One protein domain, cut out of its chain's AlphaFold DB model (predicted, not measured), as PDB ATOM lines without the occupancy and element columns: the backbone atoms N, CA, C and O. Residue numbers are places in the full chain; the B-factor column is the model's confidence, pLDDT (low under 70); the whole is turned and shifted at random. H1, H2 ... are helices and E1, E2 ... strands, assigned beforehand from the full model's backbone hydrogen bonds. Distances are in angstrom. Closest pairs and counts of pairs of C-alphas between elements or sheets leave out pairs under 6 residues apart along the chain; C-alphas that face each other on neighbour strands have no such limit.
ATOM      1  N   VAL A   4      -8.037  29.484 -34.966       98.50
ATOM      2  CA  VAL A   4      -9.016  30.580 -34.945       98.50
ATOM      3  C   VAL A   4      -9.627  30.663 -33.554       98.50
ATOM      4  O   VAL A   4     -10.252  29.704 -33.104       98.50
ATOM      5  N   PHE A   5      -9.493  31.806 -32.886       98.44
ATOM      6  CA  PHE A   5     -10.100  32.064 -31.579       98.44
ATOM      7  C   PHE A   5     -11.239  33.069 -31.713       98.44
ATOM      8  O   PHE A   5     -11.020  34.218 -32.075       98.44
ATOM      9  N   VAL A   6     -12.464  32.654 -31.409       97.69
ATOM     10  CA  VAL A   6     -13.669  33.473 -31.584       97.69
ATOM     11  C   VAL A   6     -14.088  34.054 -30.235       97.69
ATOM     12  O   VAL A   6     -14.592  33.334 -29.369       97.69
ATOM     13  N   CYS A   7     -13.899  35.363 -30.054       97.00
ATOM     14  CA  CYS A   7     -14.126  36.063 -28.791       97.00
ATOM     15  C   CYS A   7     -15.305  37.039 -28.896       97.00
ATOM     16  O   CYS A   7     -15.330  37.925 -29.742       97.00
ATOM     17  N   ASN A   8     -16.280  36.893 -27.997       93.50
ATOM     18  CA  ASN A   8     -17.485  37.736 -27.935       93.50
ATOM     19  C   ASN A   8     -17.476  38.699 -26.747       93.50
ATOM     20  O   ASN A   8     -18.224  39.671 -26.735       93.50
ATOM     21  N   THR A   9     -16.691  38.388 -25.719       92.50
ATOM     22  CA  THR A   9     -16.632  39.121 -24.455       92.50
ATOM     23  C   THR A   9     -15.171  39.346 -24.070       92.50
ATOM     24  O   THR A   9     -14.274  38.654 -24.561       92.50
ATOM     25  N   THR A  10     -14.922  40.295 -23.166       93.19
ATOM     26  CA  THR A  10     -13.575  40.536 -22.624       93.19
ATOM     27  C   THR A  10     -13.057  39.326 -21.846       93.19
ATOM     28  O   THR A  10     -11.862  39.049 -21.884       93.19
ATOM     29  N   TYR A  11     -13.951  38.547 -21.227       93.69
ATOM     30  CA  TYR A  11     -13.620  37.262 -20.612       93.69
ATOM     31  C   TYR A  11     -13.117  36.241 -21.652       93.69
ATOM     32  O   TYR A  11     -12.065  35.639 -21.447       93.69
ATOM     33  N   HIS A  12     -13.779  36.100 -22.811       95.94
ATOM     34  CA  HIS A  12     -13.314  35.192 -23.879       95.94
ATOM     35  C   HIS A  12     -11.911  35.567 -24.358       95.94
ATOM     36  O   HIS A  12     -11.058  34.693 -24.530       95.94
ATOM     37  N   LEU A  13     -11.670  36.872 -24.530       97.06
ATOM     38  CA  LEU A  13     -10.364  37.392 -24.916       97.06
ATOM     39  C   LEU A  13      -9.309  37.095 -23.844       97.06
ATOM     40  O   LEU A  13      -8.253  36.558 -24.166       97.06
ATOM     41  N   LEU A  14      -9.603  37.368 -22.571       97.19
ATOM     42  CA  LEU A  14      -8.684  37.108 -21.464       97.19
ATOM     43  C   LEU A  14      -8.304  35.625 -21.375       97.19
ATOM     44  O   LEU A  14      -7.117  35.306 -21.379       97.19
ATOM     45  N   ILE A  15      -9.283  34.716 -21.356       97.44
ATOM     46  CA  ILE A  15      -9.009  33.273 -21.285       97.44
ATOM     47  C   ILE A  15      -8.242  32.800 -22.523       97.44
ATOM     48  O   ILE A  15      -7.326  31.990 -22.401       97.44
ATOM     49  N   THR A  16      -8.572  33.322 -23.712       97.81
ATOM     50  CA  THR A  16      -7.821  33.020 -24.939       97.81
ATOM     51  C   THR A  16      -6.357  33.373 -24.758       97.81
ATOM     52  O   THR A  16      -5.503  32.530 -24.998       97.81
ATOM     53  N   LEU A  17      -6.067  34.581 -24.279       97.94
ATOM     54  CA  LEU A  17      -4.703  35.060 -24.112       97.94
ATOM     55  C   LEU A  17      -3.949  34.313 -23.020       97.94
ATOM     56  O   LEU A  17      -2.785  33.993 -23.233       97.94
ATOM     57  N   VAL A  18      -4.593  33.997 -21.896       97.44
ATOM     58  CA  VAL A  18      -4.009  33.177 -20.821       97.44
ATOM     59  C   VAL A  18      -3.571  31.813 -21.355       97.44
ATOM     60  O   VAL A  18      -2.465  31.374 -21.065       97.44
ATOM     61  N   MET A  19      -4.392  31.187 -22.200       96.38
ATOM     62  CA  MET A  19      -4.101  29.878 -22.795       96.38
ATOM     63  C   MET A  19      -3.243  29.949 -24.070       96.38
ATOM     64  O   MET A  19      -2.828  28.907 -24.567       96.38
ATOM     65  N   LEU A  20      -3.003  31.143 -24.622       96.75
ATOM     66  CA  LEU A  20      -2.349  31.321 -25.919       96.75
ATOM     67  C   LEU A  20      -0.870  30.929 -25.853       96.75
ATOM     68  O   LEU A  20      -0.088  31.554 -25.124       96.75
ATOM     69  N   THR A  21      -0.486  29.960 -26.678       94.88
ATOM     70  CA  THR A  21       0.911  29.560 -26.887       94.88
ATOM     71  C   THR A  21       1.595  30.408 -27.963       94.88
ATOM     72  O   THR A  21       0.939  31.001 -28.818       94.88
ATOM     73  N   GLU A  22       2.931  30.437 -27.980       92.44
ATOM     74  CA  GLU A  22       3.695  31.159 -29.015       92.44
ATOM     75  C   GLU A  22       3.409  30.638 -30.430       92.44
ATOM     76  O   GLU A  22       3.246  31.414 -31.369       92.44
ATOM     77  N   LYS A  23       3.282  29.314 -30.578       93.56
ATOM     78  CA  LYS A  23       2.950  28.675 -31.858       93.56
ATOM     79  C   LYS A  23       1.573  29.104 -32.367       93.56
ATOM     80  O   LYS A  23       1.401  29.295 -33.570       93.56
ATOM     81  N   GLU A  24       0.597  29.212 -31.469       95.50
ATOM     82  CA  GLU A  24      -0.741  29.699 -31.808       95.50
ATOM     83  C   GLU A  24      -0.742  31.196 -32.100       95.50
ATOM     84  O   GLU A  24      -1.488  31.613 -32.975       95.50
ATOM     85  N   ALA A  25       0.096  31.993 -31.434       94.19
ATOM     86  CA  ALA A  25       0.241  33.410 -31.756       94.19
ATOM     87  C   ALA A  25       0.771  33.617 -33.185       94.19
ATOM     88  O   ALA A  25       0.211  34.403 -33.938       94.19
ATOM     89  N   GLN A  26       1.781  32.843 -33.593       93.19
ATOM     90  CA  GLN A  26       2.408  32.957 -34.919       93.19
ATOM     91  C   GLN A  26       1.531  32.480 -36.087       93.19
ATOM     92  O   GLN A  26       1.726  32.924 -37.212       93.19
ATOM     93  N   ASN A  27       0.620  31.531 -35.851       94.00
ATOM     94  CA  ASN A  27      -0.187  30.888 -36.900       94.00
ATOM     95  C   ASN A  27      -1.695  30.983 -36.632       94.00
ATOM     96  O   ASN A  27      -2.477  30.167 -37.141       94.00
ATOM     97  N   GLY A  28      -2.105  31.921 -35.783       96.69
ATOM     98  CA  GLY A  28      -3.475  32.049 -35.323       96.69
ATOM     99  C   GLY A  28      -4.063  33.425 -35.575       96.69
ATOM    100  O   GLY A  28      -3.358  34.397 -35.807       96.69
ATOM    101  N   VAL A  29      -5.390  33.477 -35.516       97.88
ATOM    102  CA  VAL A  29      -6.175  34.702 -35.630       97.88
ATOM    103  C   VAL A  29      -7.180  34.772 -34.488       97.88
ATOM    104  O   VAL A  29      -7.858  33.788 -34.176       97.88
ATOM    105  N   ILE A  30      -7.296  35.943 -33.870       98.25
ATOM    106  CA  ILE A  30      -8.385  36.259 -32.946       98.25
ATOM    107  C   ILE A  30      -9.484  36.973 -33.733       98.25
ATOM    108  O   ILE A  30      -9.281  38.054 -34.277       98.25
ATOM    109  N   VAL A  31     -10.669  36.369 -33.779       97.88
ATOM    110  CA  VAL A  31     -11.878  36.970 -34.340       97.88
ATOM    111  C   VAL A  31     -12.668  37.608 -33.203       97.88
ATOM    112  O   VAL A  31     -13.183  36.906 -32.331       97.88
ATOM    113  N   LEU A  32     -12.749  38.936 -33.205       97.38
ATOM    114  CA  LEU A  32     -13.515  39.722 -32.243       97.38
ATOM    115  C   LEU A  32     -14.919  40.002 -32.788       97.38
ATOM    116  O   LEU A  32     -15.083  40.426 -33.933       97.38
ATOM    117  N   ASP A  33     -15.936  39.794 -31.956       95.25
ATOM    118  CA  ASP A  33     -17.289  40.288 -32.220       95.25
ATOM    119  C   ASP A  33     -17.293  41.820 -32.166       95.25
ATOM    120  O   ASP A  33     -16.846  42.392 -31.174       95.25
ATOM    121  N   SER A  34     -17.838  42.493 -33.182       92.94
ATOM    122  CA  SER A  34     -17.903  43.965 -33.221       92.94
ATOM    123  C   SER A  34     -18.675  44.584 -32.046       92.94
ATOM    124  O   SER A  34     -18.519  45.767 -31.754       92.94
ATOM    125  N   ARG A  35     -19.500  43.792 -31.346       88.31
ATOM    126  CA  ARG A  35     -20.245  44.211 -30.146       88.31
ATOM    127  C   ARG A  35     -19.394  44.229 -28.874       88.31
ATOM    128  O   ARG A  35     -19.868  44.694 -27.836       88.31
ATOM    129  N   LEU A  36     -18.166  43.715 -28.922       89.94
ATOM    130  CA  LEU A  36     -17.212  43.839 -27.829       89.94
ATOM    131  C   LEU A  36     -16.832  45.322 -27.660       89.94
ATOM    132  O   LEU A  36     -16.406  45.990 -28.605       89.94
ATOM    133  N   LYS A  37     -16.989  45.864 -26.448       86.62
ATOM    134  CA  LYS A  37     -16.583  47.247 -26.149       86.62
ATOM    135  C   LYS A  37     -15.070  47.397 -26.388       86.62
ATOM    136  O   LYS A  37     -14.304  46.509 -26.027       86.62
ATOM    137  N   HIS A  38     -14.651  48.516 -26.982       88.38
ATOM    138  CA  HIS A  38     -13.245  48.832 -27.294       88.38
ATOM    139  C   HIS A  38     -12.547  47.881 -28.287       88.38
ATOM    140  O   HIS A  38     -11.329  47.719 -28.229       88.38
ATOM    141  N   THR A  39     -13.292  47.280 -29.222       91.44
ATOM    142  CA  THR A  39     -12.725  46.366 -30.233       91.44
ATOM    143  C   THR A  39     -11.551  46.977 -31.010       91.44
ATOM    144  O   THR A  39     -10.535  46.304 -31.163       91.44
ATOM    145  N   ASP A  40     -11.625  48.250 -31.416       90.81
ATOM    146  CA  ASP A  40     -10.536  48.919 -32.153       90.81
ATOM    147  C   ASP A  40      -9.243  49.022 -31.325       90.81
ATOM    148  O   ASP A  40      -8.141  48.806 -31.825       90.81
ATOM    149  N   VAL A  41      -9.369  49.284 -30.020       92.88
ATOM    150  CA  VAL A  41      -8.221  49.340 -29.101       92.88
ATOM    151  C   VAL A  41      -7.589  47.957 -28.963       92.88
ATOM    152  O   VAL A  41      -6.364  47.824 -29.029       92.88
ATOM    153  N   TYR A  42      -8.410  46.916 -28.797       95.38
ATOM    154  CA  TYR A  42      -7.910  45.547 -28.717       95.38
ATOM    155  C   TYR A  42      -7.259  45.095 -30.021       95.38
ATOM    156  O   TYR A  42      -6.224  44.443 -29.956       95.38
ATOM    157  N   TYR A  43      -7.799  45.480 -31.180       95.00
ATOM    158  CA  TYR A  43      -7.217  45.173 -32.486       95.00
ATOM    159  C   TYR A  43      -5.744  45.597 -32.563       95.00
ATOM    160  O   TYR A  43      -4.872  44.762 -32.808       95.00
ATOM    161  N   HIS A  44      -5.450  46.865 -32.260       95.19
ATOM    162  CA  HIS A  44      -4.081  47.381 -32.309       95.19
ATOM    163  C   HIS A  44      -3.179  46.739 -31.249       95.19
ATOM    164  O   HIS A  44      -2.094  46.248 -31.560       95.19
ATOM    165  N   ARG A  45      -3.644  46.675 -29.994       96.88
ATOM    166  CA  ARG A  45      -2.828  46.158 -28.888       96.88
ATOM    167  C   ARG A  45      -2.521  44.666 -29.022       96.88
ATOM    168  O   ARG A  45      -1.438  44.243 -28.633       96.88
ATOM    169  N   LEU A  46      -3.439  43.858 -29.553       97.44
ATOM    170  CA  LEU A  46      -3.201  42.428 -29.781       97.44
ATOM    171  C   LEU A  46      -2.080  42.208 -30.795       97.44
ATOM    172  O   LEU A  46      -1.161  41.435 -30.522       97.44
ATOM    173  N   HIS A  47      -2.123  42.934 -31.912       94.00
ATOM    174  CA  HIS A  47      -1.078  42.878 -32.925       94.00
ATOM    175  C   HIS A  47       0.278  43.313 -32.343       94.00
ATOM    176  O   HIS A  47       1.267  42.599 -32.468       94.00
ATOM    177  N   GLU A  48       0.327  44.435 -31.622       96.12
ATOM    178  CA  GLU A  48       1.575  44.977 -31.066       96.12
ATOM    179  C   GLU A  48       2.175  44.151 -29.917       96.12
ATOM    180  O   GLU A  48       3.396  44.064 -29.787       96.12
ATOM    181  N   ILE A  49       1.344  43.591 -29.034       97.12
ATOM    182  CA  ILE A  49       1.802  42.975 -27.775       97.12
ATOM    183  C   ILE A  49       1.960  41.461 -27.910       97.12
ATOM    184  O   ILE A  49       2.873  40.877 -27.318       97.12
ATOM    185  N   PHE A  50       1.057  40.819 -28.653       96.38
ATOM    186  CA  PHE A  50       1.009  39.365 -28.797       96.38
ATOM    187  C   PHE A  50       1.438  38.884 -30.183       96.38
ATOM    188  O   PHE A  50       1.610  37.677 -30.335       96.38
ATOM    189  N   ASN A  51       1.659  39.788 -31.147       95.06
ATOM    190  CA  ASN A  51       2.053  39.451 -32.517       95.06
ATOM    191  C   ASN A  51       1.136  38.373 -33.120       95.06
ATOM    192  O   ASN A  51       1.600  37.334 -33.588       95.06
ATOM    193  N   ILE A  52      -0.173  38.610 -33.015       96.94
ATOM    194  CA  ILE A  52      -1.233  37.722 -33.494       96.94
ATOM    195  C   ILE A  52      -2.157  38.489 -34.438       96.94
ATOM    196  O   ILE A  52      -2.471  39.657 -34.189       96.94
ATOM    197  N   ASP A  53      -2.611  37.823 -35.499       96.88
ATOM    198  CA  ASP A  53      -3.580  38.400 -36.425       96.88
ATOM    199  C   ASP A  53      -4.924  38.621 -35.729       96.88
ATOM    200  O   ASP A  53      -5.374  37.827 -34.892       96.88
ATOM    201  N   VAL A  54      -5.610  39.694 -36.113       97.38
ATOM    202  CA  VAL A  54      -6.929  40.030 -35.580       97.38
ATOM    203  C   VAL A  54      -7.891  40.300 -36.725       97.38
ATOM    204  O   VAL A  54      -7.565  40.999 -37.682       97.38
ATOM    205  N   ALA A  55      -9.103  39.772 -36.605       96.62
ATOM    206  CA  ALA A  55     -10.215  40.084 -37.486       96.62
ATOM    207  C   ALA A  55     -11.420  40.536 -36.657       96.62
ATOM    208  O   ALA A  55     -11.637  40.054 -35.547       96.62
ATOM    209  N   ILE A  56     -12.224  41.442 -37.206       96.75
ATOM    210  CA  ILE A  56     -13.449  41.927 -36.564       96.75
ATOM    211  C   ILE A  56     -14.634  41.433 -37.386       96.75
ATOM    212  O   ILE A  56     -14.669  41.602 -38.603       96.75
ATOM    213  N   CYS A  57     -15.604  40.810 -36.726       95.62
ATOM    214  CA  CYS A  57     -16.790  40.268 -37.368       95.62
ATOM    215  C   CYS A  57     -18.036  40.722 -36.608       95.62
ATOM    216  O   CYS A  57     -18.151  40.520 -35.402       95.62
ATOM    217  N   ASP A  58     -18.999  41.317 -37.310       94.75
ATOM    218  CA  ASP A  58     -20.324  41.567 -36.747       94.75
ATOM    219  C   ASP A  58     -21.164  40.295 -36.861       94.75
ATOM    220  O   ASP A  58     -21.644  39.920 -37.935       94.75
ATOM    221  N   TYR A  59     -21.358  39.609 -35.735       93.44
ATOM    222  CA  TYR A  59     -22.012  38.303 -35.758       93.44
ATOM    223  C   TYR A  59     -23.495  38.440 -36.132       93.44
ATOM    224  O   TYR A  59     -24.089  37.489 -36.652       93.44
ATOM    225  N   ALA A  60     -24.110  39.610 -35.919       91.81
ATOM    226  CA  ALA A  60     -25.477  39.871 -36.360       91.81
ATOM    227  C   ALA A  60     -25.574  39.893 -37.896       91.81
ATOM    228  O   ALA A  60     -26.567  39.418 -38.449       91.81
ATOM    229  N   GLN A  61     -24.515  40.326 -38.585       94.06
ATOM    230  CA  GLN A  61     -24.429  40.347 -40.049       94.06
ATOM    231  C   GLN A  61     -24.084  38.992 -40.676       94.06
ATOM    232  O   GLN A  61     -24.100  38.862 -41.896       94.06
ATOM    233  N   ILE A  62     -23.805  37.946 -39.896       95.75
ATOM    234  CA  ILE A  62     -23.678  36.598 -40.468       95.75
ATOM    235  C   ILE A  62     -25.043  36.160 -41.003       95.75
ATOM    236  O   ILE A  62     -25.175  35.819 -42.175       95.75
ATOM    237  N   TYR A  63     -26.076  36.227 -40.160       95.12
ATOM    238  CA  TYR A  63     -27.460  35.943 -40.534       95.12
ATOM    239  C   TYR A  63     -28.370  37.097 -40.093       95.12
ATOM    240  O   TYR A  63     -28.984  37.009 -39.026       95.12
ATOM    241  N   PRO A  64     -28.500  38.161 -40.906       93.00
ATOM    242  CA  PRO A  64     -29.237  39.366 -40.522       93.00
ATOM    243  C   PRO A  64     -30.748  39.135 -40.412       93.00
ATOM    244  O   PRO A  64     -31.457  39.911 -39.780       93.00
ATOM    245  N   THR A  65     -31.272  38.069 -41.030       93.38
ATOM    246  CA  THR A  65     -32.703  37.755 -41.016       93.38
ATOM    247  C   THR A  65     -32.952  36.282 -40.702       93.38
ATOM    248  O   THR A  65     -32.112  35.409 -40.928       93.38
ATOM    249  N   LYS A  66     -34.170  35.965 -40.251       90.44
ATOM    250  CA  LYS A  66     -34.611  34.566 -40.107       90.44
ATOM    251  C   LYS A  66     -34.555  33.812 -41.441       90.44
ATOM    252  O   LYS A  66     -34.214  32.635 -41.449       90.44
ATOM    253  N   ALA A  67     -34.865  34.477 -42.556       92.44
ATOM    254  CA  ALA A  67     -34.817  33.870 -43.883       92.44
ATOM    255  C   ALA A  67     -33.378  33.516 -44.294       92.44
ATOM    256  O   ALA A  67     -33.121  32.385 -44.700       92.44
ATOM    257  N   SER A  68     -32.430  34.442 -44.113       93.12
ATOM    258  CA  SER A  68     -31.013  34.206 -44.416       93.12
ATOM    259  C   SER A  68     -30.432  33.091 -43.542       93.12
ATOM    260  O   SER A  68     -29.723  32.218 -44.039       93.12
ATOM    261  N   PHE A  69     -30.828  33.048 -42.266       93.38
ATOM    262  CA  PHE A  69     -30.519  31.937 -41.377       93.38
ATOM    263  C   PHE A  69     -31.048  30.602 -41.916       93.38
ATOM    264  O   PHE A  69     -30.279  29.652 -42.049       93.38
ATOM    265  N   LEU A  70     -32.346  30.502 -42.223       91.62
ATOM    266  CA  LEU A  70     -32.971  29.258 -42.692       91.62
ATOM    267  C   LEU A  70     -32.351  28.744 -43.995       91.62
ATOM    268  O   LEU A  70     -32.100  27.550 -44.113       91.62
ATOM    269  N   LEU A  71     -32.041  29.648 -44.925       91.75
ATOM    270  CA  LEU A  71     -31.426  29.326 -46.215       91.75
ATOM    271  C   LEU A  71     -29.907  29.100 -46.135       91.75
ATOM    272  O   LEU A  71     -29.291  28.820 -47.158       91.75
ATOM    273  N   ASN A  72     -29.297  29.238 -44.949       92.88
ATOM    274  CA  ASN A  72     -27.843  29.196 -44.758       92.88
ATOM    275  C   ASN A  72     -27.095  30.174 -45.690       92.88
ATOM    276  O   ASN A  72     -26.015  29.871 -46.189       92.88
ATOM    277  N   LYS A  73     -27.693  31.343 -45.950       94.19
ATOM    278  CA  LYS A  73     -27.119  32.389 -46.798       94.19
ATOM    279  C   LYS A  73     -26.542  33.477 -45.905       94.19
ATOM    280  O   LYS A  73     -27.303  34.218 -45.284       94.19
ATOM    281  N   THR A  74     -25.219  33.559 -45.827       95.25
ATOM    282  CA  THR A  74     -24.556  34.628 -45.079       95.25
ATOM    283  C   THR A  74     -24.558  35.929 -45.879       95.25
ATOM    284  O   THR A  74     -24.525  35.892 -47.109       95.25
ATOM    285  N   SER A  75     -24.627  37.083 -45.208       95.19
ATOM    286  CA  SER A  75     -24.444  38.388 -45.880       95.19
ATOM    287  C   SER A  75     -23.002  38.883 -45.884       95.19
ATOM    288  O   SER A  75     -22.700  39.849 -46.576       95.19
ATOM    289  N   ILE A  76     -22.118  38.201 -45.160       94.88
ATOM    290  CA  ILE A  76     -20.675  38.433 -45.183       94.88
ATOM    291  C   ILE A  76     -19.963  37.174 -45.674       94.88
ATOM    292  O   ILE A  76     -20.462  36.053 -45.494       94.88
ATOM    293  N   ASP A  77     -18.797  37.355 -46.291       95.00
ATOM    294  CA  ASP A  77     -17.924  36.243 -46.655       95.00
ATOM    295  C   ASP A  77     -17.272  35.680 -45.390       95.00
ATOM    296  O   ASP A  77     -16.424  36.317 -44.776       95.00
ATOM    297  N   MET A  78     -17.686  34.489 -44.973       96.12
ATOM    298  CA  MET A  78     -17.164  33.866 -43.759       96.12
ATOM    299  C   MET A  78     -15.776  33.249 -43.941       96.12
ATOM    300  O   MET A  78     -15.112  32.985 -42.939       96.12
ATOM    301  N   SER A  79     -15.321  33.042 -45.182       93.19
ATOM    302  CA  SER A  79     -14.011  32.442 -45.458       93.19
ATOM    303  C   SER A  79     -12.849  33.322 -44.983       93.19
ATOM    304  O   SER A  79     -11.801  32.797 -44.607       93.19
ATOM    305  N   GLN A  80     -13.069  34.637 -44.871       93.75
ATOM    306  CA  GLN A  80     -12.098  35.565 -44.286       93.75
ATOM    307  C   GLN A  80     -11.839  35.286 -42.790       93.75
ATOM    308  O   GLN A  80     -10.733  35.504 -42.303       93.75
ATOM    309  N   PHE A  81     -12.829  34.747 -42.061       96.25
ATOM    310  CA  PHE A  81     -12.729  34.484 -40.619       96.25
ATOM    311  C   PHE A  81     -12.416  33.023 -40.307       96.25
ATOM    312  O   PHE A  81     -11.647  32.732 -39.395       96.25
ATOM    313  N   VAL A  82     -13.031  32.091 -41.038       96.62
ATOM    314  CA  VAL A  82     -12.927  30.659 -40.753       96.62
ATOM    315  C   VAL A  82     -13.146  29.825 -42.010       96.62
ATOM    316  O   VAL A  82     -14.109  30.019 -42.754       96.62
ATOM    317  N   VAL A  83     -12.279  28.834 -42.216       93.38
ATOM    318  CA  VAL A  83     -12.404  27.857 -43.303       93.38
ATOM    319  C   VAL A  83     -12.381  26.427 -42.775       93.38
ATOM    320  O   VAL A  83     -11.967  26.134 -41.653       93.38
ATOM    321  N   LYS A  84     -12.862  25.485 -43.592       91.31
ATOM    322  CA  LYS A  84     -12.836  24.066 -43.233       91.31
ATOM    323  C   LYS A  84     -11.388  23.578 -43.161       91.31
ATOM    324  O   LYS A  84     -10.657  23.679 -44.138       91.31
ATOM    325  N   GLY A  85     -11.020  22.984 -42.028       91.50
ATOM    326  CA  GLY A  85      -9.652  22.535 -41.751       91.50
ATOM    327  C   GLY A  85      -8.920  23.410 -40.735       91.50
ATOM    328  O   GLY A  85      -7.866  22.993 -40.267       91.50
ATOM    329  N   ASP A  86      -9.483  24.562 -40.357       95.94
ATOM    330  CA  ASP A  86      -9.006  25.353 -39.220       95.94
ATOM    331  C   ASP A  86      -9.272  24.639 -37.885       95.94
ATOM    332  O   ASP A  86     -10.252  23.899 -37.732       95.94
ATOM    333  N   GLN A  87      -8.418  24.905 -36.895       97.75
ATOM    334  CA  GLN A  87      -8.692  24.573 -35.500       97.75
ATOM    335  C   GLN A  87      -9.423  25.752 -34.855       97.75
ATOM    336  O   GLN A  87      -8.826  26.796 -34.611       97.75
ATOM    337  N   VAL A  88     -10.723  25.597 -34.603       98.38
ATOM    338  CA  VAL A  88     -11.589  26.705 -34.173       98.38
ATOM    339  C   VAL A  88     -11.940  26.572 -32.697       98.38
ATOM    340  O   VAL A  88     -12.543  25.579 -32.298       98.38
ATOM    341  N   PHE A  89     -11.621  27.591 -31.907       98.31
ATOM    342  CA  PHE A  89     -12.026  27.738 -30.513       98.31
ATOM    343  C   PHE A  89     -13.148  28.770 -30.410       98.31
ATOM    344  O   PHE A  89     -13.010  29.899 -30.877       98.31
ATOM    345  N   VAL A  90     -14.259  28.396 -29.780       97.88
ATOM    346  CA  VAL A  90     -15.384  29.297 -29.489       97.88
ATOM    347  C   VAL A  90     -15.769  29.178 -28.020       97.88
ATOM    348  O   VAL A  90     -15.508  28.156 -27.395       97.88
ATOM    349  N   TYR A  91     -16.432  30.193 -27.479       96.25
ATOM    350  CA  TYR A  91     -16.929  30.190 -26.095       96.25
ATOM    351  C   TYR A  91     -18.457  30.064 -26.013       96.25
ATOM    352  O   TYR A  91     -19.024  29.682 -24.994       96.25
ATOM    353  N   ASN A  92     -19.134  30.334 -27.133       92.44
ATOM    354  CA  ASN A  92     -20.580  30.293 -27.235       92.44
ATOM    355  C   ASN A  92     -20.995  29.772 -28.614       92.44
ATOM    356  O   ASN A  92     -20.730  30.408 -29.635       92.44
ATOM    357  N   ASP A  93     -21.659  28.618 -28.648       93.75
ATOM    358  CA  ASP A  93     -22.192  28.016 -29.874       93.75
ATOM    359  C   ASP A  93     -23.708  28.234 -30.057       93.75
ATOM    360  O   ASP A  93     -24.324  27.636 -30.942       93.75
ATOM    361  N   ALA A  94     -24.304  29.118 -29.248       90.38
ATOM    362  CA  ALA A  94     -25.695  29.565 -29.342       90.38
ATOM    363  C   ALA A  94     -25.868  30.868 -30.146       90.38
ATOM    364  O   ALA A  94     -26.962  31.427 -30.173       90.38
ATOM    365  N   ASN A  95     -24.805  31.379 -30.772       92.00
ATOM    366  CA  ASN A  95     -24.826  32.604 -31.572       92.00
ATOM    367  C   ASN A  95     -24.724  32.303 -33.082       92.00
ATOM    368  O   ASN A  95     -24.506  31.166 -33.501       92.00
ATOM    369  N   ASN A  96     -24.859  33.338 -33.916       94.25
ATOM    370  CA  ASN A  96     -24.801  33.193 -35.372       94.25
ATOM    371  C   ASN A  96     -23.482  32.587 -35.884       94.25
ATOM    372  O   ASN A  96     -23.514  31.837 -36.860       94.25
ATOM    373  N   PHE A  97     -22.352  32.852 -35.221       95.56
ATOM    374  CA  PHE A  97     -21.062  32.258 -35.580       95.56
ATOM    375  C   PHE A  97     -21.064  30.750 -35.290       95.56
ATOM    376  O   PHE A  97     -20.782  29.943 -36.173       95.56
ATOM    377  N   GLY A  98     -21.496  30.342 -34.093       95.38
ATOM    378  CA  GLY A  98     -21.675  28.934 -33.728       95.38
ATOM    379  C   GLY A  98     -22.650  28.196 -34.650       95.38
ATOM    380  O   GLY A  98     -22.388  27.070 -35.084       95.38
ATOM    381  N   TYR A  99     -23.746  28.850 -35.033       94.88
ATOM    382  CA  TYR A  99     -24.681  28.301 -36.011       94.88
ATOM    383  C   TYR A  99     -24.075  28.165 -37.406       94.88
ATOM    384  O   TYR A  99     -24.335  27.164 -38.075       94.88
ATOM    385  N   TYR A 100     -23.252  29.122 -37.842       95.88
ATOM    386  CA  TYR A 100     -22.509  29.012 -39.092       95.88
ATOM    387  C   TYR A 100     -21.575  27.798 -39.082       95.88
ATOM    388  O   TYR A 100     -21.620  26.999 -40.021       95.88
ATOM    389  N   LEU A 101     -20.811  27.594 -38.003       96.81
ATOM    390  CA  LEU A 101     -19.949  26.418 -37.850       96.81
ATOM    391  C   LEU A 101     -20.758  25.118 -37.949       96.81
ATOM    392  O   LEU A 101     -20.389  24.202 -38.685       96.81
ATOM    393  N   HIS A 102     -21.907  25.050 -37.269       95.38
ATOM    394  CA  HIS A 102     -22.776  23.876 -37.309       95.38
ATOM    395  C   HIS A 102     -23.332  23.589 -38.710       95.38
ATOM    396  O   HIS A 102     -23.211  22.462 -39.200       95.38
ATOM    397  N   LYS A 103     -23.940  24.588 -39.359       93.62
ATOM    398  CA  LYS A 103     -24.589  24.424 -40.669       93.62
ATOM    399  C   LYS A 103     -23.592  24.058 -41.764       93.62
ATOM    400  O   LYS A 103     -23.893  23.214 -42.606       93.62
ATOM    401  N   ASN A 104     -22.377  24.597 -41.683       94.44
ATOM    402  CA  ASN A 104     -21.298  24.327 -42.634       94.44
ATOM    403  C   ASN A 104     -20.389  23.162 -42.211       94.44
ATOM    404  O   ASN A 104     -19.377  22.893 -42.858       94.44
ATOM    405  N   LYS A 105     -20.775  22.414 -41.166       95.44
ATOM    406  CA  LYS A 105     -20.089  21.198 -40.703       95.44
ATOM    407  C   LYS A 105     -18.614  21.437 -40.340       95.44
ATOM    408  O   LYS A 105     -17.787  20.542 -40.527       95.44
ATOM    409  N   ILE A 106     -18.293  22.628 -39.838       96.81
ATOM    410  CA  ILE A 106     -16.946  23.023 -39.419       96.81
ATOM    411  C   ILE A 106     -16.733  22.526 -37.980       96.81
ATOM    412  O   ILE A 106     -17.500  22.908 -37.091       96.81
ATOM    413  N   PRO A 107     -15.755  21.635 -37.731       97.62
ATOM    414  CA  PRO A 107     -15.427  21.183 -36.382       97.62
ATOM    415  C   PRO A 107     -14.907  22.326 -35.503       97.62
ATOM    416  O   PRO A 107     -14.178  23.185 -35.990       97.62
ATOM    417  N   TYR A 108     -15.242  22.313 -34.213       98.12
ATOM    418  CA  TYR A 108     -14.769  23.317 -33.255       98.12
ATOM    419  C   TYR A 108     -14.593  22.748 -31.845       98.12
ATOM    420  O   TYR A 108     -15.174  21.716 -31.494       98.12
ATOM    421  N   ILE A 109     -13.808  23.454 -31.040       98.00
ATOM    422  CA  ILE A 109     -13.593  23.249 -29.612       98.00
ATOM    423  C   ILE A 109     -14.361  24.348 -28.881       98.00
ATOM    424  O   ILE A 109     -14.221  25.530 -29.192       98.00
ATOM    425  N   LEU A 110     -15.212  23.955 -27.941       97.94
ATOM    426  CA  LEU A 110     -15.957  24.877 -27.095       97.94
ATOM    427  C   LEU A 110     -15.183  25.091 -25.789       97.94
ATOM    428  O   LEU A 110     -14.704  24.127 -25.202       97.94
ATOM    429  N   ARG A 111     -15.083  26.330 -25.323       96.75
ATOM    430  CA  ARG A 111     -14.651  26.707 -23.971       96.75
ATOM    431  C   ARG A 111     -15.849  27.293 -23.228       96.75
ATOM    432  O   ARG A 111     -16.811  27.718 -23.860       96.75
ATOM    433  N   GLU A 112     -15.841  27.277 -21.903       92.44
ATOM    434  CA  GLU A 112     -16.960  27.846 -21.140       92.44
ATOM    435  C   GLU A 112     -17.085  29.363 -21.305       92.44
ATOM    436  O   GLU A 112     -16.106  30.085 -21.146       92.44
ATOM    437  N   ASP A 113     -18.315  29.828 -21.540       91.06
ATOM    438  CA  ASP A 113     -18.708  31.243 -21.697       91.06
ATOM    439  C   ASP A 113     -18.428  32.097 -20.439       91.06
ATOM    440  O   ASP A 113     -18.265  33.310 -20.524       91.06
ATOM    441  N   GLY A 114     -18.327  31.466 -19.266       89.81
ATOM    442  CA  GLY A 114     -18.016  32.096 -17.982       89.81
ATOM    443  C   GLY A 114     -17.487  31.077 -16.969       89.81
ATOM    444  O   GLY A 114     -17.611  29.871 -17.187       89.81
ATOM    445  N   TYR A 115     -16.902  31.551 -15.866       90.19
ATOM    446  CA  TYR A 115     -16.374  30.682 -14.810       90.19
ATOM    447  C   TYR A 115     -17.467  29.762 -14.245       90.19
ATOM    448  O   TYR A 115     -18.525  30.253 -13.840       90.19
ATOM    449  N   ASP A 116     -17.218  28.445 -14.258       89.50
ATOM    450  CA  ASP A 116     -18.142  27.389 -13.812       89.50
ATOM    451  C   ASP A 116     -19.567  27.526 -14.377       89.50
ATOM    452  O   ASP A 116     -20.558  27.182 -13.727       89.50
ATOM    453  N   PHE A 117     -19.686  28.025 -15.614       85.88
ATOM    454  CA  PHE A 117     -20.973  28.312 -16.244       85.88
ATOM    455  C   PHE A 117     -21.931  27.120 -16.170       85.88
ATOM    456  O   PHE A 117     -23.103  27.310 -15.852       85.88
ATOM    457  N   LEU A 118     -21.432  25.898 -16.405       85.88
ATOM    458  CA  LEU A 118     -22.243  24.677 -16.415       85.88
ATOM    459  C   LEU A 118     -22.832  24.276 -15.055       85.88
ATOM    460  O   LEU A 118     -23.759  23.467 -15.040       85.88
ATOM    461  N   LYS A 119     -22.328  24.835 -13.951       83.62
ATOM    462  CA  LYS A 119     -22.809  24.573 -12.587       83.62
ATOM    463  C   LYS A 119     -23.907  25.547 -12.149       83.62
ATOM    464  O   LYS A 119     -24.413  25.447 -11.036       83.62
ATOM    465  N   SER A 120     -24.252  26.531 -12.983       71.38
ATOM    466  CA  SER A 120     -25.267  27.524 -12.628       71.38
ATOM    467  C   SER A 120     -26.635  26.855 -12.413       71.38
ATOM    468  O   SER A 120     -27.082  26.142 -13.314       71.38
ATOM    469  N   PRO A 121     -27.361  27.155 -11.316       60.81
ATOM    470  CA  PRO A 121     -28.711  26.629 -11.075       60.81
ATOM    471  C   PRO A 121     -29.686  26.914 -12.228       60.81
ATOM    472  O   PRO A 121     -30.545  26.101 -12.547       60.81
ATOM    473  N   LYS A 122     -29.477  28.025 -12.955       59.97
ATOM    474  CA  LYS A 122     -30.244  28.383 -14.164       59.97
ATOM    475  C   LYS A 122     -30.154  27.337 -15.285       59.97
ATOM    476  O   LYS A 122     -30.934  27.393 -16.229       59.97
ATOM    477  N   LEU A 123     -29.172  26.432 -15.234       58.69
ATOM    478  CA  LEU A 123     -29.002  25.324 -16.176       58.69
ATOM    479  C   LEU A 123     -29.608  24.010 -15.680       58.69
ATOM    480  O   LEU A 123     -29.772  23.095 -16.484       58.69
ATOM    481  N   GLU A 124     -29.935  23.889 -14.393       52.25
ATOM    482  CA  GLU A 124     -30.661  22.729 -13.869       52.25
ATOM    483  C   GLU A 124     -32.136  22.776 -14.296       52.25
ATOM    484  O   GLU A 124     -32.700  21.744 -14.666       52.25
ATOM    485  N   ASP A 125     -32.693  23.988 -14.409       49.50
ATOM    486  CA  ASP A 125     -34.048  24.282 -14.905       49.50
ATOM    487  C   ASP A 125     -34.213  24.172 -16.435       49.50
ATOM    488  O   ASP A 125     -35.288  24.432 -16.981       49.50
ATOM    489  N   ASP A 126     -33.195  23.693 -17.161       50.91
ATOM    490  CA  ASP A 126     -33.283  23.325 -18.586       50.91
ATOM    491  C   ASP A 126     -34.174  22.063 -18.818       50.91
ATOM    492  O   ASP A 126     -34.022  21.332 -19.802       50.91
ATOM    493  N   THR A 127     -35.154  21.805 -17.944       46.03
ATOM    494  CA  THR A 127     -36.258  20.841 -18.130       46.03
ATOM    495  C   THR A 127     -37.146  21.200 -19.329       46.03
ATOM    496  O   THR A 127     -37.826  20.337 -19.879       46.03
ATOM    497  N   TRP A 128     -37.046  22.433 -19.844       44.38
ATOM    498  CA  TRP A 128     -37.631  22.860 -21.123       44.38
ATOM    499  C   TRP A 128     -37.058  22.139 -22.357       44.38
ATOM    500  O   TRP A 128     -37.613  22.254 -23.452       44.38
ATOM    501  N   ILE A 129     -35.939  21.415 -22.229       52.19
ATOM    502  CA  ILE A 129     -35.253  20.813 -23.381       52.19
ATOM    503  C   ILE A 129     -35.851  19.459 -23.822       52.19
ATOM    504  O   ILE A 129     -35.558  18.987 -24.930       52.19
ATOM    505  N   ASP A 130     -36.777  18.897 -23.048       54.84
ATOM    506  CA  ASP A 130     -37.528  17.696 -23.436       54.84
ATOM    507  C   ASP A 130     -38.885  18.009 -24.099       54.84
ATOM    508  O   ASP A 130     -39.695  17.113 -24.326       54.84
ATOM    509  N   ASP A 131     -39.124  19.260 -24.516       67.19
ATOM    510  CA  ASP A 131     -40.245  19.579 -25.404       67.19
ATOM    511  C   ASP A 131     -39.949  19.093 -26.839       67.19
ATOM    512  O   ASP A 131     -39.065  19.594 -27.553       67.19
ATOM    513  N   ALA A 132     -40.707  18.093 -27.292       73.94
ATOM    514  CA  ALA A 132     -40.634  17.565 -28.650       73.94
ATOM    515  C   ALA A 132     -40.829  18.665 -29.711       73.94
ATOM    516  O   ALA A 132     -40.136  18.663 -30.733       73.94
ATOM    517  N   LEU A 133     -41.698  19.654 -29.459       77.31
ATOM    518  CA  LEU A 133     -41.929  20.773 -30.379       77.31
ATOM    519  C   LEU A 133     -40.701  21.677 -30.486       77.31
ATOM    520  O   LEU A 133     -40.352  22.110 -31.588       77.31
ATOM    521  N   PHE A 134     -40.020  21.949 -29.371       75.88
ATOM    522  CA  PHE A 134     -38.762  22.693 -29.373       75.88
ATOM    523  C   PHE A 134     -37.690  21.970 -30.199       75.88
ATOM    524  O   PHE A 134     -37.048  22.581 -31.063       75.88
ATOM    525  N   ASN A 135     -37.541  20.656 -30.004       76.88
ATOM    526  CA  ASN A 135     -36.579  19.842 -30.747       76.88
ATOM    527  C   ASN A 135     -36.893  19.795 -32.256       76.88
ATOM    528  O   ASN A 135     -35.983  19.997 -33.066       76.88
ATOM    529  N   ILE A 136     -38.163  19.639 -32.644       80.12
ATOM    530  CA  ILE A 136     -38.604  19.686 -34.049       80.12
ATOM    531  C   ILE A 136     -38.325  21.063 -34.663       80.12
ATOM    532  O   ILE A 136     -37.688  21.155 -35.715       80.12
ATOM    533  N   LYS A 137     -38.726  22.156 -33.995       82.00
ATOM    534  CA  LYS A 137     -38.477  23.532 -34.466       82.00
ATOM    535  C   LYS A 137     -36.990  23.786 -34.684       82.00
ATOM    536  O   LYS A 137     -36.608  24.433 -35.658       82.00
ATOM    537  N   ARG A 138     -36.150  23.285 -33.782       84.06
ATOM    538  CA  ARG A 138     -34.697  23.407 -33.866       84.06
ATOM    539  C   ARG A 138     -34.131  22.641 -35.068       84.06
ATOM    540  O   ARG A 138     -33.308  23.195 -35.796       84.06
ATOM    541  N   MET A 139     -34.600  21.412 -35.299       81.12
ATOM    542  CA  MET A 139     -34.208  20.597 -36.455       81.12
ATOM    543  C   MET A 139     -34.601  21.251 -37.781       81.12
ATOM    544  O   MET A 139     -33.744  21.388 -38.649       81.12
ATOM    545  N   ILE A 140     -35.843  21.732 -37.911       82.56
ATOM    546  CA  ILE A 140     -36.324  22.455 -39.106       82.56
ATOM    547  C   ILE A 140     -35.448  23.682 -39.390       82.56
ATOM    548  O   ILE A 140     -35.119  23.981 -40.533       82.56
ATOM    549  N   LYS A 141     -35.031  24.385 -38.334       83.06
ATOM    550  CA  LYS A 141     -34.177  25.573 -38.423       83.06
ATOM    551  C   LYS A 141     -32.705  25.274 -38.736       83.06
ATOM    552  O   LYS A 141     -31.937  26.211 -38.980       83.06
ATOM    553  N   GLY A 142     -32.289  24.006 -38.684       81.12
ATOM    554  CA  GLY A 142     -30.885  23.607 -38.782       81.12
ATOM    555  C   GLY A 142     -30.017  24.194 -37.666       81.12
ATOM    556  O   GLY A 142     -28.854  24.511 -37.900       81.12
ATOM    557  N   ALA A 143     -30.586  24.414 -36.478       83.56
ATOM    558  CA  ALA A 143     -29.842  24.883 -35.313       83.56
ATOM    559  C   ALA A 143     -29.392  23.677 -34.461       83.56
ATOM    560  O   ALA A 143     -30.164  22.737 -34.271       83.56
ATOM    561  N   PRO A 144     -28.169  23.645 -33.915       81.12
ATOM    562  CA  PRO A 144     -27.820  22.663 -32.901       81.12
ATOM    563  C   PRO A 144     -28.488  23.001 -31.571       81.12
ATOM    564  O   PRO A 144     -28.824  24.153 -31.293       81.12
ATOM    565  N   ARG A 145     -28.612  21.998 -30.697       85.31
ATOM    566  CA  ARG A 145     -28.660  22.289 -29.261       85.31
ATOM    567  C   ARG A 145     -27.305  22.919 -28.915       85.31
ATOM    568  O   ARG A 145     -26.271  22.336 -29.245       85.31
ATOM    569  N   ALA A 146     -27.329  24.119 -28.345       86.19
ATOM    570  CA  ALA A 146     -26.125  24.847 -27.948       86.19
ATOM    571  C   ALA A 146     -25.448  24.188 -26.735       86.19
ATOM    572  O   ALA A 146     -25.817  23.078 -26.360       86.19
ATOM    573  N   LYS A 147     -24.483  24.859 -26.102       90.00
ATOM    574  CA  LYS A 147     -23.727  24.376 -24.935       90.00
ATOM    575  C   LYS A 147     -22.981  23.079 -25.265       90.00
ATOM    576  O   LYS A 147     -22.936  22.147 -24.461       90.00
ATOM    577  N   GLY A 148     -22.468  22.979 -26.490       92.50
ATOM    578  CA  GLY A 148     -21.660  21.854 -26.931       92.50
ATOM    579  C   GLY A 148     -22.454  20.614 -27.328       92.50
ATOM    580  O   GLY A 148     -21.850  19.576 -27.547       92.50
ATOM    581  N   PHE A 149     -23.780  20.640 -27.476       92.00
ATOM    582  CA  PHE A 149     -24.520  19.454 -27.952       92.00
ATOM    583  C   PHE A 149     -24.419  19.226 -29.474       92.00
ATOM    584  O   PHE A 149     -24.748  18.145 -29.966       92.00
ATOM    585  N   SER A 150     -23.927  20.198 -30.246       92.94
ATOM    586  CA  SER A 150     -23.618  20.007 -31.668       92.94
ATOM    587  C   SER A 150     -22.663  18.823 -31.888       92.94
ATOM    588  O   SER A 150     -21.643  18.697 -31.208       92.94
ATOM    589  N   LYS A 151     -22.920  17.993 -32.906       93.56
ATOM    590  CA  LYS A 151     -22.002  16.908 -33.327       93.56
ATOM    591  C   LYS A 151     -20.668  17.408 -33.907       93.56
ATOM    592  O   LYS A 151     -19.734  16.624 -34.093       93.56
ATOM    593  N   PHE A 152     -20.600  18.700 -34.233       96.12
ATOM    594  CA  PHE A 152     -19.396  19.365 -34.730       96.12
ATOM    595  C   PHE A 152     -18.572  20.021 -33.614       96.12
ATOM    596  O   PHE A 152     -17.394  20.275 -33.835       96.12
ATOM    597  N   CYS A 153     -19.129  20.177 -32.407       97.38
ATOM    598  CA  CYS A 153     -18.334  20.414 -31.203       97.38
ATOM    599  C   CYS A 153     -17.566  19.125 -30.878       97.38
ATOM    600  O   CYS A 153     -18.188  18.106 -30.554       97.38
ATOM    601  N   LYS A 154     -16.241  19.157 -31.033       97.50
ATOM    602  CA  LYS A 154     -15.342  18.008 -30.855       97.50
ATOM    603  C   LYS A 154     -14.859  17.851 -29.430       97.50
ATOM    604  O   LYS A 154     -14.754  16.722 -28.971       97.50
ATOM    605  N   GLU A 155     -14.658  18.968 -28.756       97.75
ATOM    606  CA  GLU A 155     -14.243  19.042 -27.364       97.75
ATOM    607  C   GLU A 155     -14.984  20.196 -26.688       97.75
ATOM    608  O   GLU A 155     -15.343  21.178 -27.346       97.75
ATOM    609  N   PHE A 156     -15.245  20.051 -25.394       96.75
ATOM    610  CA  PHE A 156     -15.806  21.079 -24.537       96.75
ATOM    611  C   PHE A 156     -14.939  21.229 -23.284       96.75
ATOM    612  O   PHE A 156     -15.057  20.466 -22.331       96.75
ATOM    613  N   ASN A 157     -14.073  22.232 -23.302       96.81
ATOM    614  CA  ASN A 157     -13.161  22.540 -22.223       96.81
ATOM    615  C   ASN A 157     -13.845  23.347 -21.109       96.81
ATOM    616  O   ASN A 157     -14.224  24.509 -21.298       96.81
ATOM    617  N   VAL A 158     -13.961  22.742 -19.933       95.44
ATOM    618  CA  VAL A 158     -14.620  23.284 -18.740       95.44
ATOM    619  C   VAL A 158     -13.609  23.521 -17.619       95.44
ATOM    620  O   VAL A 158     -12.525  22.948 -17.624       95.44
ATOM    621  N   ASN A 159     -13.927  24.414 -16.687       95.12
ATOM    622  CA  ASN A 159     -13.063  24.778 -15.570       95.12
ATOM    623  C   ASN A 159     -12.896  23.595 -14.627       95.12
ATOM    624  O   ASN A 159     -11.792  23.290 -14.199       95.12
ATOM    625  N   SER A 160     -14.018  22.939 -14.350       94.06
ATOM    626  CA  SER A 160     -14.142  21.842 -13.413       94.06
ATOM    627  C   SER A 160     -15.269  20.933 -13.891       94.06
ATOM    628  O   SER A 160     -16.371  21.405 -14.167       94.06
ATOM    629  N   LEU A 161     -15.012  19.632 -13.956       93.31
ATOM    630  CA  LEU A 161     -16.009  18.591 -14.192       93.31
ATOM    631  C   LEU A 161     -16.802  18.273 -12.923       93.31
ATOM    632  O   LEU A 161     -17.920  17.766 -13.020       93.31
ATOM    633  N   ASP A 162     -16.249  18.578 -11.745       91.69
ATOM    634  CA  ASP A 162     -16.966  18.431 -10.480       91.69
ATOM    635  C   ASP A 162     -18.263  19.257 -10.473       91.69
ATOM    636  O   ASP A 162     -18.278  20.409 -10.902       91.69
ATOM    637  N   GLY A 163     -19.370  18.652 -10.041       86.31
ATOM    638  CA  GLY A 163     -20.704  19.264 -10.074       86.31
ATOM    639  C   GLY A 163     -21.341  19.426 -11.466       86.31
ATOM    640  O   GLY A 163     -22.494  19.842 -11.556       86.31
ATOM    641  N   VAL A 164     -20.660  19.079 -12.567       88.19
ATOM    642  CA  VAL A 164     -21.253  19.148 -13.916       88.19
ATOM    643  C   VAL A 164     -22.151  17.934 -14.169       88.19
ATOM    644  O   VAL A 164     -21.723  16.780 -14.082       88.19
ATOM    645  N   LYS A 165     -23.410  18.184 -14.556       85.50
ATOM    646  CA  LYS A 165     -24.372  17.129 -14.914       85.50
ATOM    647  C   LYS A 165     -23.830  16.238 -16.036       85.50
ATOM    648  O   LYS A 165     -23.488  16.711 -17.121       85.50
ATOM    649  N   LYS A 166     -23.819  14.922 -15.798       86.75
ATOM    650  CA  LYS A 166     -23.426  13.925 -16.804       86.75
ATOM    651  C   LYS A 166     -24.502  13.787 -17.882       86.75
ATOM    652  O   LYS A 166     -25.671  13.570 -17.573       86.75
ATOM    653  N   ASP A 167     -24.098  13.878 -19.147       89.00
ATOM    654  CA  ASP A 167     -24.973  13.689 -20.305       89.00
ATOM    655  C   ASP A 167     -24.187  13.272 -21.567       89.00
ATOM    656  O   ASP A 167     -23.009  12.918 -21.516       89.00
ATOM    657  N   SER A 168     -24.833  13.304 -22.739       88.44
ATOM    658  CA  SER A 168     -24.226  12.927 -24.029       88.44
ATOM    659  C   SER A 168     -22.939  13.687 -24.412       88.44
ATOM    660  O   SER A 168     -22.187  13.224 -25.277       88.44
ATOM    661  N   ARG A 169     -22.682  14.849 -23.800       92.75
ATOM    662  CA  ARG A 169     -21.484  15.673 -23.988       92.75
ATOM    663  C   ARG A 169     -20.316  15.210 -23.124       92.75
ATOM    664  O   ARG A 169     -19.188  15.521 -23.482       92.75
ATOM    665  N   SER A 170     -20.544  14.449 -22.050       92.75
ATOM    666  CA  SER A 170     -19.495  14.089 -21.083       92.75
ATOM    667  C   SER A 170     -18.280  13.426 -21.735       92.75
ATOM    668  O   SER A 170     -17.154  13.716 -21.358       92.75
ATOM    669  N   LYS A 171     -18.479  12.629 -22.794       93.88
ATOM    670  CA  LYS A 171     -17.394  11.976 -23.555       93.88
ATOM    671  C   LYS A 171     -16.422  12.924 -24.270       93.88
ATOM    672  O   LYS A 171     -15.408  12.471 -24.781       93.88
ATOM    673  N   LYS A 172     -16.785  14.197 -24.404       95.38
ATOM    674  CA  LYS A 172     -15.965  15.230 -25.043       95.38
ATOM    675  C   LYS A 172     -15.671  16.402 -24.116       95.38
ATOM    676  O   LYS A 172     -15.161  17.409 -24.590       95.38
ATOM    677  N   MET A 173     -16.046  16.310 -22.842       96.25
ATOM    678  CA  MET A 173     -15.718  17.344 -21.870       96.25
ATOM    679  C   MET A 173     -14.308  17.106 -21.332       96.25
ATOM    680  O   MET A 173     -13.966  15.979 -20.982       96.25
ATOM    681  N   THR A 174     -13.504  18.163 -21.285       96.31
ATOM    682  CA  THR A 174     -12.146  18.161 -20.726       96.31
ATOM    683  C   THR A 174     -12.062  19.207 -19.628       96.31
ATOM    684  O   THR A 174     -12.697  20.255 -19.726       96.31
ATOM    685  N   GLU A 175     -11.309  18.924 -18.572       96.62
ATOM    686  CA  GLU A 175     -11.095  19.865 -17.476       96.62
ATOM    687  C   GLU A 175      -9.828  20.690 -17.712       96.62
ATOM    688  O   GLU A 175      -8.803  20.176 -18.163       96.62
ATOM    689  N   THR A 176      -9.882  21.984 -17.422       95.56
ATOM    690  CA  THR A 176      -8.703  22.846 -17.341       95.56
ATOM    691  C   THR A 176      -8.961  23.919 -16.299       95.56
ATOM    692  O   THR A 176      -9.698  24.866 -16.562       95.56
ATOM    693  N   SER A 177      -8.345  23.793 -15.128       95.44
ATOM    694  CA  SER A 177      -8.545  24.732 -14.024       95.44
ATOM    695  C   SER A 177      -8.119  26.149 -14.410       95.44
ATOM    696  O   SER A 177      -6.972  26.408 -14.778       95.44
ATOM    697  N   ARG A 178      -9.056  27.099 -14.331       94.25
ATOM    698  CA  ARG A 178      -8.808  28.512 -14.653       94.25
ATOM    699  C   ARG A 178      -7.907  29.107 -13.579       94.25
ATOM    700  O   ARG A 178      -6.991  29.847 -13.906       94.25
ATOM    701  N   THR A 179      -8.099  28.724 -12.322       92.50
ATOM    702  CA  THR A 179      -7.230  29.142 -11.218       92.50
ATOM    703  C   THR A 179      -5.787  28.686 -11.434       92.50
ATOM    704  O   THR A 179      -4.866  29.487 -11.293       92.50
ATOM    705  N   GLU A 180      -5.565  27.433 -11.843       94.44
ATOM    706  CA  GLU A 180      -4.212  26.935 -12.133       94.44
ATOM    707  C   GLU A 180      -3.571  27.668 -13.310       94.44
ATOM    708  O   GLU A 180      -2.419  28.086 -13.203       94.44
ATOM    709  N   LEU A 181      -4.325  27.892 -14.395       95.25
ATOM    710  CA  LEU A 181      -3.846  28.657 -15.548       95.25
ATOM    711  C   LEU A 181      -3.349  30.049 -15.144       95.25
ATOM    712  O   LEU A 181      -2.299  30.480 -15.611       95.25
ATOM    713  N   PHE A 182      -4.084  30.744 -14.274       95.81
ATOM    714  CA  PHE A 182      -3.709  32.077 -13.806       95.81
ATOM    715  C   PHE A 182      -2.514  32.045 -12.844       95.81
ATOM    716  O   PHE A 182      -1.615  32.879 -12.964       95.81
ATOM    717  N   ASN A 183      -2.455  31.061 -11.943       93.50
ATOM    718  CA  ASN A 183      -1.340  30.892 -11.006       93.50
ATOM    719  C   ASN A 183      -0.016  30.557 -11.708       93.50
ATOM    720  O   ASN A 183       1.051  30.914 -11.212       93.50
ATOM    721  N   GLN A 184      -0.077  29.892 -12.863       95.12
ATOM    722  CA  GLN A 184       1.090  29.492 -13.653       95.12
ATOM    723  C   GLN A 184       1.543  30.555 -14.668       95.12
ATOM    724  O   GLN A 184       2.512  30.333 -15.394       95.12
ATOM    725  N   LEU A 185       0.875  31.714 -14.742       96.56
ATOM    726  CA  LEU A 185       1.286  32.790 -15.645       96.56
ATOM    727  C   LEU A 185       2.694  33.289 -15.298       96.56
ATOM    728  O   LEU A 185       2.961  33.701 -14.166       96.56
ATOM    729  N   SER A 186       3.568  33.340 -16.304       96.31
ATOM    730  CA  SER A 186       4.854  34.026 -16.184       96.31
ATOM    731  C   SER A 186       4.653  35.531 -16.003       96.31
ATOM    732  O   SER A 186       3.658  36.104 -16.458       96.31
ATOM    733  N   ASP A 187       5.623  36.201 -15.385       96.06
ATOM    734  CA  ASP A 187       5.546  37.649 -15.176       96.06
ATOM    735  C   ASP A 187       5.549  38.426 -16.499       96.06
ATOM    736  O   ASP A 187       4.857  39.434 -16.625       96.06
ATOM    737  N   GLU A 188       6.219  37.904 -17.531       96.00
ATOM    738  CA  GLU A 188       6.138  38.447 -18.891       96.00
ATOM    739  C   GLU A 188       4.702  38.389 -19.437       96.00
ATOM    740  O   GLU A 188       4.187  39.371 -19.977       96.00
ATOM    741  N   LYS A 189       4.019  37.249 -19.265       96.88
ATOM    742  CA  LYS A 189       2.638  37.075 -19.721       96.88
ATOM    743  C   LYS A 189       1.686  37.986 -18.943       96.88
ATOM    744  O   LYS A 189       0.833  38.621 -19.562       96.88
ATOM    745  N   LYS A 190       1.862  38.118 -17.621       96.94
ATOM    746  CA  LYS A 190       1.105  39.072 -16.787       96.94
ATOM    747  C   LYS A 190       1.311  40.512 -17.261       96.94
ATOM    748  O   LYS A 190       0.332  41.223 -17.458       96.94
ATOM    749  N   ALA A 191       2.555  40.921 -17.526       97.00
ATOM    750  CA  ALA A 191       2.868  42.261 -18.021       97.00
ATOM    751  C   ALA A 191       2.221  42.546 -19.388       97.00
ATOM    752  O   ALA A 191       1.660  43.624 -19.597       97.00
ATOM    753  N   LYS A 192       2.224  41.567 -20.304       97.50
ATOM    754  CA  LYS A 192       1.516  41.661 -21.594       97.50
ATOM    755  C   LYS A 192       0.006  41.831 -21.408       97.50
ATOM    756  O   LYS A 192      -0.588  42.682 -22.068       97.50
ATOM    757  N   LEU A 193      -0.612  41.070 -20.500       97.69
ATOM    758  CA  LEU A 193      -2.036  41.217 -20.170       97.69
ATOM    759  C   LEU A 193      -2.331  42.608 -19.593       97.69
ATOM    760  O   LEU A 193      -3.247  43.277 -20.065       97.69
ATOM    761  N   PHE A 194      -1.529  43.082 -18.639       96.94
ATOM    762  CA  PHE A 194      -1.692  44.409 -18.039       96.94
ATOM    763  C   PHE A 194      -1.615  45.522 -19.083       96.94
ATOM    764  O   PHE A 194      -2.510  46.362 -19.162       96.94
ATOM    765  N   LYS A 195      -0.615  45.462 -19.970       96.81
ATOM    766  CA  LYS A 195      -0.467  46.413 -21.076       96.81
ATOM    767  C   LYS A 195      -1.639  46.353 -22.064       96.81
ATOM    768  O   LYS A 195      -2.108  47.393 -22.518       96.81
ATOM    769  N   LEU A 196      -2.135  45.159 -22.398       96.31
ATOM    770  CA  LEU A 196      -3.256  45.003 -23.330       96.31
ATOM    771  C   LEU A 196      -4.548  45.621 -22.781       96.31
ATOM    772  O   LEU A 196      -5.258  46.321 -23.505       96.31
ATOM    773  N   PHE A 197      -4.854  45.359 -21.513       95.12
ATOM    774  CA  PHE A 197      -6.086  45.817 -20.872       95.12
ATOM    775  C   PHE A 197      -5.979  47.221 -20.256       95.12
ATOM    776  O   PHE A 197      -6.987  47.715 -19.761       95.12
ATOM    777  N   ASP A 198      -4.816  47.874 -20.344       94.75
ATOM    778  CA  ASP A 198      -4.530  49.182 -19.727       94.75
ATOM    779  C   ASP A 198      -4.728  49.200 -18.211       94.75
ATOM    780  O   ASP A 198      -5.386  50.072 -17.642       94.75
TER     781      ASP A 198
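What this domain is: This is residues 4 to 198 of the 322 residues of an uncharacterized protein of Carnobacteriaceae bacterium zg-C25 (UniProt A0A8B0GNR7). A strongly twisted sheet of seven parallel strands forms the core, with H1 and H3 over one face, H9 packed on those two helices, and H5 over the opposite face. H6 and H7 lie far from the sheet, at the other end of the longest axis from H9. The printed part has 195 residues, with nine named helices and seven named strands in the order E1 H1 H2 E2 H3 E3 H4 E4 H5 E5 H6 H7 E6 E7 H8 H9. Across the sheet the order is E3 E2 E1 E4 E5 E6 E7, and the class is mixed, helices and strands. The whole is compact, with a radius of gyration of the C-alphas of 17.2 A and spans of 52 by 41 by 29 A.

Where its parts are: Find C-alpha 4 at (-9.016, 30.580, -34.945), where E1, residues 4 to 7, begins. Next come H1, residues 10 to 19, 14.3 A long, H2, 22 to 26, E2, 28 to 33, 16.4 A, H3, 39 to 50, 15.5 A, and E3, 53 to 57, 13.4 A. Read on through H4, 66 to 70, E4, 87 to 90, H5, 96 to 103, E5, 108 to 111, H6, 126 to 130, and H7, 132 to 140, 12.3 A. E6, 153 to 158, 13.3 A, E7, 173 to 175, and H8, 178 to 183, lead to H9, 187 to 197, 15.3 A, ending at C-alpha 197 (-6.086, 45.817, -20.872).

How they stand to each other: Look for N and O within hydrogen-bond range: N 5 and O 29 for E1 and E2, 2.9 A; N 30 and O 53 for E2 and E3, 2.9 A; N 4 and O 87 for E1 and E4, 2.8 A; N 109 and O 88 for E4 and E5, 2.8 A; N 110 and O 155 for E5 and E6, 2.8 A; N 158 and O 174 for E6 and E7, 2.8 A. E2, H3, E3 is a strand-helix-strand unit, two parallel neighbour strands with a helix between, its crossover right-handed; others are E1, H1 H2, E2; E4, H5, E5; and E5, H6 H7, E6. E3, H4, E4 is a split one, with E2 and E1 between its strands, also right-handed. H1 and H3 are on the same face, at heights over the sheet of 8.5 A and 8.8 A; H5 is on the opposite face, at 8.6 A. H2 only grazes the sheet. H9 touches H3 at a shallow tilt of 21 degrees, opposite ways, the closest C-alphas being those of Arg 45 and Leu 196, 5.7 A. H8 only just touches H1, with 3 pairs of C-alphas within 8 A, the closest those of Val 18 and Leu 181, 6.9 A. H4, H6 and H7 are not on the sheet; H4 and H5 are near each other. Every O i to N i+4 pair is within range in each helix but H6, with 0 of 1, and 1 of 2 for O i to N i+3.

The domain as a whole: The C-alphas of Leu 133 and Asp 187 are the two farthest apart, 52.6 A. The printed part has no cut. The links H4 to E4, E5 to H6, H7 to E6 and E6 to E7 are long. Mean pLDDT of the printed part is 91.0; residues 121 to 131 are under 70.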